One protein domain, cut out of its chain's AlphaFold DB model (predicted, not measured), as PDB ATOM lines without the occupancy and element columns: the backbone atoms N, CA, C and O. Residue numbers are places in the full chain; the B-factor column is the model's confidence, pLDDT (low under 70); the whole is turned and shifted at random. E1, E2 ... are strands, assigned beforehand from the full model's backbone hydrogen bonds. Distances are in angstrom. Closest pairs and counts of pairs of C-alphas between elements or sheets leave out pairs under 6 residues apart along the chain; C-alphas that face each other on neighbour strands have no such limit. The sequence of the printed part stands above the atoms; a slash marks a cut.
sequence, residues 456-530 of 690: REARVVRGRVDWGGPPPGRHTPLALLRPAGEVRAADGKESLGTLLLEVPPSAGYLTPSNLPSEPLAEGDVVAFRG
ATOM      1  N   ARG A 456     -17.678 -41.678  37.174       70.31
ATOM      2  CA  ARG A 456     -17.543 -40.576  38.120       70.31
ATOM      3  C   ARG A 456     -16.239 -40.769  38.873       70.31
ATOM      4  O   ARG A 456     -15.828 -41.895  39.136       70.31
ATOM      5  N   GLU A 457     -15.598 -39.661  39.201       83.12
ATOM      6  CA  GLU A 457     -14.342 -39.645  39.936       83.12
ATOM      7  C   GLU A 457     -14.546 -38.879  41.236       83.12
ATOM      8  O   GLU A 457     -15.023 -37.745  41.238       83.12
ATOM      9  N   ALA A 458     -14.188 -39.515  42.339       86.56
ATOM     10  CA  ALA A 458     -14.035 -38.898  43.643       86.56
ATOM     11  C   ALA A 458     -12.543 -38.767  43.950       86.56
ATOM     12  O   ALA A 458     -11.732 -39.539  43.436       86.56
ATOM     13  N   ARG A 459     -12.158 -37.798  44.778       91.94
ATOM     14  CA  ARG A 459     -10.748 -37.586  45.133       91.94
ATOM     15  C   ARG A 459     -10.514 -37.869  46.597       91.94
ATOM     16  O   ARG A 459     -11.306 -37.474  47.442       91.94
ATOM     17  N   VAL A 460      -9.400 -38.511  46.911       90.88
ATOM     18  CA  VAL A 460      -8.964 -38.667  48.291       90.88
ATOM     19  C   VAL A 460      -8.276 -37.380  48.730       90.88
ATOM     20  O   VAL A 460      -7.208 -37.021  48.232       90.88
ATOM     21  N   VAL A 461      -8.894 -36.689  49.682       88.12
ATOM     22  CA  VAL A 461      -8.401 -35.456  50.293       88.12
ATOM     23  C   VAL A 461      -8.282 -35.701  51.793       88.12
ATOM     24  O   VAL A 461      -9.247 -36.114  52.437       88.12
ATOM     25  N   ARG A 462      -7.091 -35.479  52.365       85.62
ATOM     26  CA  ARG A 462      -6.818 -35.694  53.803       85.62
ATOM     27  C   ARG A 462      -7.233 -37.090  54.311       85.62
ATOM     28  O   ARG A 462      -7.829 -37.221  55.379       85.62
ATOM     29  N   GLY A 463      -6.964 -38.132  53.521       79.94
ATOM     30  CA  GLY A 463      -7.268 -39.527  53.877       79.94
ATOM     31  C   GLY A 463      -8.755 -39.901  53.839       79.94
ATOM     32  O   GLY A 463      -9.126 -40.967  54.321       79.94
ATOM     33  N   ARG A 464      -9.624 -39.047  53.279       84.25
ATOM     34  CA  ARG A 464     -11.051 -39.331  53.071       84.25
ATOM     35  C   ARG A 464     -11.438 -39.100  51.621       84.25
ATOM     36  O   ARG A 464     -10.850 -38.268  50.943       84.25
ATOM     37  N   VAL A 465     -12.447 -39.828  51.160       89.44
ATOM     38  CA  VAL A 465     -12.966 -39.703  49.796       89.44
ATOM     39  C   VAL A 465     -13.948 -38.538  49.741       89.44
ATOM     40  O   VAL A 465     -15.012 -38.585  50.358       89.44
ATOM     41  N   ASP A 466     -13.579 -37.499  49.006       90.25
ATOM     42  CA  ASP A 466     -14.472 -36.429  48.592       90.25
ATOM     43  C   ASP A 466     -15.182 -36.842  47.299       90.25
ATOM     44  O   ASP A 466     -14.591 -36.886  46.215       90.25
ATOM     45  N   TRP A 467     -16.463 -37.179  47.440       83.12
ATOM     46  CA  TRP A 467     -17.310 -37.664  46.353       83.12
ATOM     47  C   TRP A 467     -17.781 -36.563  45.394       83.12
ATOM     48  O   TRP A 467     -18.332 -36.888  44.339       83.12
ATOM     49  N   GLY A 468     -17.619 -35.277  45.747       71.38
ATOM     50  CA  GLY A 468     -18.089 -34.153  44.925       71.38
ATOM     51  C   GLY A 468     -19.598 -34.181  44.619       71.38
ATOM     52  O   GLY A 468     -20.041 -33.613  43.623       71.38
ATOM     53  N   GLY A 469     -20.388 -34.904  45.422       72.69
ATOM     54  CA  GLY A 469     -21.815 -35.179  45.229       72.69
ATOM     55  C   GLY A 469     -22.282 -36.362  46.092       72.69
ATOM     56  O   GLY A 469     -21.520 -36.824  46.944       72.69
ATOM     57  N   PRO A 470     -23.508 -36.886  45.892       68.12
ATOM     58  CA  PRO A 470     -23.978 -38.051  46.639       68.12
ATOM     59  C   PRO A 470     -23.085 -39.274  46.358       68.12
ATOM     60  O   PRO A 470     -22.738 -39.505  45.186       68.12
ATOM     61  N   PRO A 471     -22.700 -40.031  47.408       72.19
ATOM     62  CA  PRO A 471     -21.861 -41.215  47.274       72.19
ATOM     63  C   PRO A 471     -22.604 -42.333  46.525       72.19
ATOM     64  O   PRO A 471     -23.837 -42.377  46.554       72.19
ATOM     65  N   PRO A 472     -21.877 -43.235  45.846       74.38
ATOM     66  CA  PRO A 472     -22.481 -44.381  45.177       74.38
ATOM     67  C   PRO A 472     -23.087 -45.387  46.169       74.38
ATOM     68  O   PRO A 472     -22.833 -45.337  47.376       74.38
ATOM     69  N   GLY A 473     -23.904 -46.306  45.646       65.00
ATOM     70  CA  GLY A 473     -24.529 -47.373  46.422       65.00
ATOM     71  C   GLY A 473     -23.495 -48.269  47.108       65.00
ATOM     72  O   GLY A 473     -22.364 -48.416  46.653       65.00
ATOM     73  N   ARG A 474     -23.876 -48.901  48.225       71.69
ATOM     74  CA  ARG A 474     -22.959 -49.690  49.078       71.69
ATOM     75  C   ARG A 474     -22.201 -50.799  48.347       71.69
ATOM     76  O   ARG A 474     -21.112 -51.165  48.791       71.69
ATOM     77  N   HIS A 475     -22.773 -51.315  47.264       66.94
ATOM     78  CA  HIS A 475     -22.239 -52.417  46.464       66.94
ATOM     79  C   HIS A 475     -21.718 -51.969  45.096       66.94
ATOM     80  O   HIS A 475     -21.278 -52.808  44.316       66.94
ATOM     81  N   THR A 476     -21.736 -50.665  44.808       67.06
ATOM     82  CA  THR A 476     -21.283 -50.144  43.522       67.06
ATOM     83  C   THR A 476     -19.799 -50.457  43.326       67.06
ATOM     84  O   THR A 476     -18.990 -50.073  44.175       67.06
ATOM     85  N   PRO A 477     -19.410 -51.110  42.219       72.25
ATOM     86  CA  PRO A 477     -18.008 -51.362  41.922       72.25
ATOM     87  C   PRO A 477     -17.214 -50.056  41.793       72.25
ATOM     88  O   PRO A 477     -17.595 -49.141  41.054       72.25
ATOM     89  N   LEU A 478     -16.093 -49.986  42.504       81.62
ATOM     90  CA  LEU A 478     -15.136 -48.886  42.467       81.62
ATOM     91  C   LEU A 478     -13.817 -49.358  41.842       81.62
ATOM     92  O   LEU A 478     -13.463 -50.531  41.904       81.62
ATOM     93  N   ALA A 479     -13.052 -48.418  41.305       85.94
ATOM     94  CA  ALA A 479     -11.664 -48.582  40.908       85.94
ATOM     95  C   ALA A 479     -10.840 -47.487  41.592       85.94
ATOM     96  O   ALA A 479     -11.079 -46.296  41.379       85.94
ATOM     97  N   LEU A 480      -9.874 -47.876  42.424       89.62
ATOM     98  CA  LEU A 480      -8.946 -46.939  43.055       89.62
ATOM     99  C   LEU A 480      -7.807 -46.647  42.081       89.62
ATOM    100  O   LEU A 480      -7.164 -47.568  41.598       89.62
ATOM    101  N   LEU A 481      -7.532 -45.385  41.789       89.31
ATOM    102  CA  LEU A 481      -6.475 -44.957  40.882       89.31
ATOM    103  C   LEU A 481      -5.475 -44.076  41.629       89.31
ATOM    104  O   LEU A 481      -5.863 -43.125  42.298       89.31
ATOM    105  N   ARG A 482      -4.182 -44.339  41.465       90.06
ATOM    106  CA  ARG A 482      -3.103 -43.571  42.089       90.06
ATOM    107  C   ARG A 482      -2.310 -42.780  41.049       90.06
ATOM    108  O   ARG A 482      -1.920 -43.360  40.028       90.06
ATOM    109  N   PRO A 483      -2.015 -41.489  41.289       89.81
ATOM    110  CA  PRO A 483      -1.102 -40.728  40.447       89.81
ATOM    111  C   PRO A 483       0.288 -41.373  40.387       89.81
ATOM    112  O   PRO A 483       0.937 -41.585  41.409       89.81
ATOM    113  N   ALA A 484       0.761 -41.673  39.179       87.38
ATOM    114  CA  ALA A 484       2.065 -42.295  38.933       87.38
ATOM    115  C   ALA A 484       3.123 -41.319  38.386       87.38
ATOM    116  O   ALA A 484       4.300 -41.680  38.277       87.38
ATOM    117  N   GLY A 485       2.709 -40.096  38.041       88.69
ATOM    118  CA  GLY A 485       3.567 -38.997  37.600       88.69
ATOM    119  C   GLY A 485       2.987 -38.207  36.424       88.69
ATOM    120  O   GLY A 485       1.964 -38.574  35.847       88.69
ATOM    121  N   GLU A 486       3.655 -37.110  36.078       90.00
ATOM    122  CA  GLU A 486       3.302 -36.258  34.940       90.00
ATOM    123  C   GLU A 486       3.823 -36.860  33.626       90.00
ATOM    124  O   GLU A 486       4.986 -37.252  33.527       90.00
ATOM    125  N   VAL A 487       2.959 -36.922  32.617       89.94
ATOM    126  CA  VAL A 487       3.290 -37.299  31.243       89.94
ATOM    127  C   VAL A 487       3.650 -36.038  30.471       89.94
ATOM    128  O   VAL A 487       2.882 -35.073  30.450       89.94
ATOM    129  N   ARG A 488       4.797 -36.063  29.796       89.06
ATOM    130  CA  ARG A 488       5.298 -34.948  28.989       89.06
ATOM    131  C   ARG A 488       5.420 -35.340  27.522       89.06
ATOM    132  O   ARG A 488       5.546 -36.520  27.205       89.06
ATOM    133  N   ALA A 489       5.348 -34.349  26.641       83.88
ATOM    134  CA  ALA A 489       5.572 -34.532  25.214       83.88
ATOM    135  C   ALA A 489       7.018 -34.973  24.929       83.88
ATOM    136  O   ALA A 489       7.891 -34.897  25.796       83.88
ATOM    137  N   ALA A 490       7.276 -35.429  23.699       74.62
ATOM    138  CA  ALA A 490       8.587 -35.937  23.288       74.62
ATOM    139  C   ALA A 490       9.716 -34.891  23.406       74.62
ATOM    140  O   ALA A 490      10.878 -35.258  23.552       74.62
ATOM    141  N   ASP A 491       9.379 -33.598  23.389       74.75
ATOM    142  CA  ASP A 491      10.317 -32.490  23.599       74.75
ATOM    143  C   ASP A 491      10.636 -32.209  25.083       74.75
ATOM    144  O   ASP A 491      11.470 -31.357  25.390       74.75
ATOM    145  N   GLY A 492       9.955 -32.898  26.006       74.50
ATOM    146  CA  GLY A 492      10.078 -32.755  27.458       74.50
ATOM    147  C   GLY A 492       9.527 -31.447  28.044       74.50
ATOM    148  O   GLY A 492       9.552 -31.275  29.270       74.50
ATOM    149  N   LYS A 493       9.030 -30.524  27.212       77.69
ATOM    150  CA  LYS A 493       8.638 -29.167  27.624       77.69
ATOM    151  C   LYS A 493       7.150 -29.057  27.910       77.69
ATOM    152  O   LYS A 493       6.764 -28.383  28.862       77.69
ATOM    153  N   GLU A 494       6.323 -29.722  27.114       86.81
ATOM    154  CA  GLU A 494       4.876 -29.647  27.262       86.81
ATOM    155  C   GLU A 494       4.319 -30.753  28.172       86.81
ATOM    156  O   GLU A 494       4.598 -31.938  27.984       86.81
ATOM    157  N   SER A 495       3.471 -30.370  29.131       89.06
ATOM    158  CA  SER A 495       2.695 -31.310  29.943       89.06
ATOM    159  C   SER A 495       1.465 -31.811  29.184       89.06
ATOM    160  O   SER A 495       0.613 -31.031  28.737       89.06
ATOM    161  N   LEU A 496       1.352 -33.134  29.055       86.94
ATOM    162  CA  LEU A 496       0.193 -33.801  28.461       86.94
ATOM    163  C   LEU A 496      -0.861 -34.166  29.522       86.94
ATOM    164  O   LEU A 496      -2.039 -34.310  29.192       86.94
ATOM    165  N   GLY A 497      -0.468 -34.280  30.793       89.50
ATOM    166  CA  GLY A 497      -1.360 -34.534  31.927       89.50
ATOM    167  C   GLY A 497      -0.776 -35.528  32.932       89.50
ATOM    168  O   GLY A 497       0.390 -35.898  32.847       89.50
ATOM    169  N   THR A 498      -1.588 -35.978  33.890       90.00
ATOM    170  CA  THR A 498      -1.148 -36.901  34.951       90.00
ATOM    171  C   THR A 498      -1.559 -38.334  34.638       90.00
ATOM    172  O   THR A 498      -2.732 -38.602  34.384       90.00
ATOM    173  N   LEU A 499      -0.606 -39.266  34.703       88.56
ATOM    174  CA  LEU A 499      -0.880 -40.696  34.601       88.56
ATOM    175  C   LEU A 499      -1.513 -41.206  35.899       88.56
ATOM    176  O   LEU A 499      -0.902 -41.110  36.964       88.56
ATOM    177  N   LEU A 500      -2.702 -41.794  35.794       87.62
ATOM    178  CA  LEU A 500      -3.396 -42.478  36.883       87.62
ATOM    179  C   LEU A 500      -3.317 -43.998  36.672       87.62
ATOM    180  O   LEU A 500      -3.619 -44.480  35.582       87.62
ATOM    181  N   LEU A 501      -2.910 -44.753  37.697       84.94
ATOM    182  CA  LEU A 501      -2.786 -46.214  37.647       84.94
ATOM    183  C   LEU A 501      -3.711 -46.887  38.651       84.94
ATOM    184  O   LEU A 501      -3.716 -46.533  39.824       84.94
ATOM    185  N   GLU A 502      -4.431 -47.909  38.208       83.69
ATOM    186  CA  GLU A 502      -5.383 -48.633  39.049       83.69
ATOM    187  C   GLU A 502      -4.707 -49.461  40.142       83.69
ATOM    188  O   GLU A 502      -3.944 -50.371  39.840       83.69
ATOM    189  N   VAL A 503      -4.970 -49.177  41.409       86.88
ATOM    190  CA  VAL A 503      -4.509 -49.959  42.556       86.88
ATOM    191  C   VAL A 503      -5.412 -51.192  42.692       86.88
ATOM    192  O   VAL A 503      -6.619 -51.020  42.864       86.88
ATOM    193  N   PRO A 504      -4.864 -52.420  42.615       84.00
ATOM    194  CA  PRO A 504      -5.652 -53.625  42.834       84.00
ATOM    195  C   PRO A 504      -6.236 -53.610  44.252       84.00
ATOM    196  O   PRO A 504      -5.481 -53.353  45.192       84.00
ATOM    197  N   PRO A 505      -7.537 -53.879  44.424       84.06
ATOM    198  CA  PRO A 505      -8.136 -53.950  45.748       84.06
ATOM    199  C   PRO A 505      -7.595 -55.141  46.537       84.06
ATOM    200  O   PRO A 505      -7.405 -56.230  45.990       84.06
ATOM    201  N   SER A 506      -7.424 -54.953  47.843       84.88
ATOM    202  CA  SER A 506      -6.918 -55.973  48.766       84.88
ATOM    203  C   SER A 506      -7.831 -57.206  48.816       84.88
ATOM    204  O   SER A 506      -7.359 -58.328  48.980       84.88
ATOM    205  N   ALA A 507      -9.140 -57.007  48.621       79.06
ATOM    206  CA  ALA A 507     -10.155 -58.063  48.602       79.06
ATOM    207  C   ALA A 507     -10.495 -58.595  47.191       79.06
ATOM    208  O   ALA A 507     -11.452 -59.351  47.035       79.06
ATOM    209  N   GLY A 508      -9.775 -58.177  46.143       80.25
ATOM    210  CA  GLY A 508     -10.070 -58.544  44.747       80.25
ATOM    211  C   GLY A 508     -11.243 -57.782  44.108       80.25
ATOM    212  O   GLY A 508     -11.363 -57.766  42.886       80.25
ATOM    213  N   TYR A 509     -12.051 -57.075  44.900       76.62
ATOM    214  CA  TYR A 509     -13.085 -56.146  44.445       76.62
ATOM    215  C   TYR A 509     -13.173 -54.941  45.389       76.62
ATOM    216  O   TYR A 509     -12.869 -55.046  46.579       76.62
ATOM    217  N   LEU A 510     -13.625 -53.800  44.871       79.69
ATOM    218  CA  LEU A 510     -13.761 -52.568  45.643       79.69
ATOM    219  C   LEU A 510     -15.187 -52.031  45.554       79.69
ATOM    220  O   LEU A 510     -15.765 -51.955  44.476       79.69
ATOM    221  N   THR A 511     -15.744 -51.646  46.693       83.31
ATOM    222  CA  THR A 511     -17.076 -51.053  46.870       83.31
ATOM    223  C   THR A 511     -16.998 -49.980  47.953       83.31
ATOM    224  O   THR A 511     -16.055 -49.986  48.748       83.31
ATOM    225  N   PRO A 512     -17.982 -49.077  48.091       84.31
ATOM    226  CA  PRO A 512     -17.979 -48.117  49.194       84.31
ATOM    227  C   PRO A 512     -17.935 -48.766  50.582       84.31
ATOM    228  O   PRO A 512     -17.445 -48.147  51.521       84.31
ATOM    229  N   SER A 513     -18.420 -50.006  50.709       79.00
ATOM    230  CA  SER A 513     -18.458 -50.736  51.982       79.00
ATOM    231  C   SER A 513     -17.079 -51.196  52.457       79.00
ATOM    232  O   SER A 513     -16.823 -51.192  53.658       79.00
ATOM    233  N   ASN A 514     -16.186 -51.574  51.537       85.50
ATOM    234  CA  ASN A 514     -14.833 -52.041  51.864       85.50
ATOM    235  C   ASN A 514     -13.731 -51.019  51.521       85.50
ATOM    236  O   ASN A 514     -12.604 -51.173  51.980       85.50
ATOM    237  N   LEU A 515     -14.050 -49.922  50.830       87.50
ATOM    238  CA  LEU A 515     -13.125 -48.817  50.557       87.50
ATOM    239  C   LEU A 515     -12.415 -48.243  51.802       87.50
ATOM    240  O   LEU A 515     -11.222 -47.968  51.695       87.50
ATOM    241  N   PRO A 516     -13.059 -48.085  52.982       87.88
ATOM    242  CA  PRO A 516     -12.374 -47.596  54.181       87.88
ATOM    243  C   PRO A 516     -11.256 -48.515  54.689       87.88
ATOM    244  O   PRO A 516     -10.433 -48.072  55.484       87.88
ATOM    245  N   SER A 517     -11.242 -49.784  54.263       86.19
ATOM    246  CA  SER A 517     -10.193 -50.748  54.615       86.19
ATOM    247  C   SER A 517      -9.001 -50.736  53.654       86.19
ATOM    248  O   SER A 517      -7.983 -51.356  53.949       86.19
ATOM    249  N   GLU A 518      -9.092 -50.008  52.535       89.12
ATOM    250  CA  GLU A 518      -7.976 -49.853  51.604       89.12
ATOM    251  C   GLU A 518      -7.004 -48.743  52.049       89.12
ATOM    252  O   GLU A 518      -7.418 -47.727  52.617       89.12
ATOM    253  N   PRO A 519      -5.699 -48.873  51.746       85.88
ATOM    254  CA  PRO A 519      -4.701 -47.853  52.043       85.88
ATOM    255  C   PRO A 519      -4.800 -46.669  51.061       85.88
ATOM    256  O   PRO A 519      -4.061 -46.583  50.072       85.88
ATOM    257  N   LEU A 520      -5.719 -45.745  51.352       90.06
ATOM    258  CA  LEU A 520      -5.940 -44.519  50.581       90.06
ATOM    259  C   LEU A 520      -4.806 -43.504  50.800       90.06
ATOM    260  O   LEU A 520      -4.465 -43.172  51.936       90.06
ATOM    261  N   ALA A 521      -4.257 -42.966  49.713       89.81
ATOM    262  CA  ALA A 521      -3.280 -41.882  49.732       89.81
ATOM    263  C   ALA A 521      -3.910 -40.568  49.257       89.81
ATOM    264  O   ALA A 521      -4.842 -40.556  48.454       89.81
ATOM    265  N   GLU A 522      -3.394 -39.438  49.739       89.25
ATOM    266  CA  GLU A 522      -3.832 -38.128  49.256       89.25
ATOM    267  C   GLU A 522      -3.563 -37.979  47.751       89.25
ATOM    268  O   GLU A 522      -2.479 -38.294  47.261       89.25
ATOM    269  N   GLY A 523      -4.573 -37.511  47.015       85.62
ATOM    270  CA  GLY A 523      -4.526 -37.407  45.558       85.62
ATOM    271  C   GLY A 523      -4.929 -38.680  44.808       85.62
ATOM    272  O   GLY A 523      -5.027 -38.622  43.581       85.62
ATOM    273  N   ASP A 524      -5.211 -39.792  45.500       92.25
ATOM    274  CA  ASP A 524      -5.858 -40.948  44.874       92.25
ATOM    275  C   ASP A 524      -7.229 -40.544  44.300       92.25
ATOM    276  O   ASP A 524      -7.941 -39.690  44.838       92.25
ATOM    277  N   VAL A 525      -7.604 -41.170  43.191       90.38
ATOM    278  CA  VAL A 525      -8.873 -40.969  42.496       90.38
ATOM    279  C   VAL A 525      -9.686 -42.251  42.600       90.38
ATOM    280  O   VAL A 525      -9.261 -43.302  42.137       90.38
ATOM    281  N   VAL A 526     -10.871 -42.177  43.192       88.50
ATOM    282  CA  VAL A 526     -11.819 -43.291  43.238       88.50
ATOM    283  C   VAL A 526     -12.768 -43.133  42.064       88.50
ATOM    284  O   VAL A 526     -13.653 -42.279  42.069       88.50
ATOM    285  N   ALA A 527     -12.560 -43.944  41.039       84.44
ATOM    286  CA  ALA A 527     -13.436 -44.009  39.892       84.44
ATOM    287  C   ALA A 527     -14.568 -45.006  40.136       84.44
ATOM    288  O   ALA A 527     -14.343 -46.096  40.644       84.44
ATOM    289  N   PHE A 528     -15.782 -44.670  39.735       73.88
ATOM    290  CA  PHE A 528     -16.929 -45.556  39.873       73.88
ATOM    291  C   PHE A 528     -17.915 -45.298  38.760       73.88
ATOM    292  O   PHE A 528     -18.085 -44.163  38.320       73.88
ATOM    293  N   ARG A 529     -18.588 -46.347  38.297       65.25
ATOM    294  CA  ARG A 529     -19.765 -46.141  37.462       65.25
ATOM    295  C   ARG A 529     -20.896 -45.790  38.402       65.25
ATOM    296  O   ARG A 529     -21.194 -46.561  39.308       65.25
ATOM    297  N   GLY A 530     -21.482 -44.609  38.237       56.06
ATOM    298  CA  GLY A 530     -22.715 -44.322  38.954       56.06
ATOM    299  C   GLY A 530     -23.725 -45.409  38.599       56.06
ATOM    300  O   GLY A 530     -24.007 -45.601  37.417       56.06
TER     301      GLY A 530
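What this domain is: This is residues 456 to 530 of the 690 residues of an uncharacterized protein of Acidobacteria bacterium (UniProt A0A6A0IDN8). A strongly twisted sheet of five strands has one long hairpin, E3 and E4, reaching away like an arm, while E1, E2 and E5 sit side by side at its other end, where the long links 467 to 477 and 504 to 524 loop. The turn of the arm, residues 489 to 494, makes one end of the longest axis. The printed part has 75 residues with no named helix and five named strands, E1 to E5 in chain order; the sheet's order is E2, E1, E5, E3, E4, all antiparallel. The class is all strand, though under half of the residues, 34 of 75, are in named elements. The whole is only just loose, close to compact, with a radius of gyration of the C-alphas of 13.8 A, and elongated, spanning 45 by 26 by 23 A.

Where its parts are: The longest strand is E3, residues 478 to 488, 28.2 A from first to last C-alpha, with C-alpha 478 at (-15.136, -48.886, 42.467); it bends by 61 degrees at residue 485. E4, residues 495 to 503, is 23.6 A long. E5, residues 525 to 529, is 13.1 A long and ends at C-alpha 529, at (-19.765, -46.141, 37.462). E1, residues 456 to 461, is 16.1 A long and begins at C-alpha 456, at (-17.543, -40.576, 38.120). E2 is residues 464 to 466.

How they stand to each other: E3 and E4 form a hairpin, antiparallel at 148 degrees, with N 482 and O 501 at 2.8 A and N 503 and O 480 at 2.7 A, within hydrogen-bond range. E5 is the other neighbour of E3, antiparallel at 128 degrees; N 481 and O 525 are 2.7 A apart. E1 is antiparallel to E5 at 154 degrees, with N 458 and O 526 at 2.8 A. E1 pairs with E5 over residues 456 to 459 and with E2 over residues 459 to 461, a staggered pairing. E1 and E2 form a hairpin, antiparallel at 138 degrees, with N 461 and O 464 at 2.8 A. The edge strands E2 and E4 are apart.

The domain as a whole: The C-alphas of Arg 474 and Asp 491, the two farthest apart, are 45.3 A from each other. The printed part has no cut. The links from E2 to E3, 11 residues, and from E4 to E5, 21 residues, are long. Mean pLDDT of the printed part is 82.7; residues 470, 473, 475 to 476 and 529 to 530 are under 70.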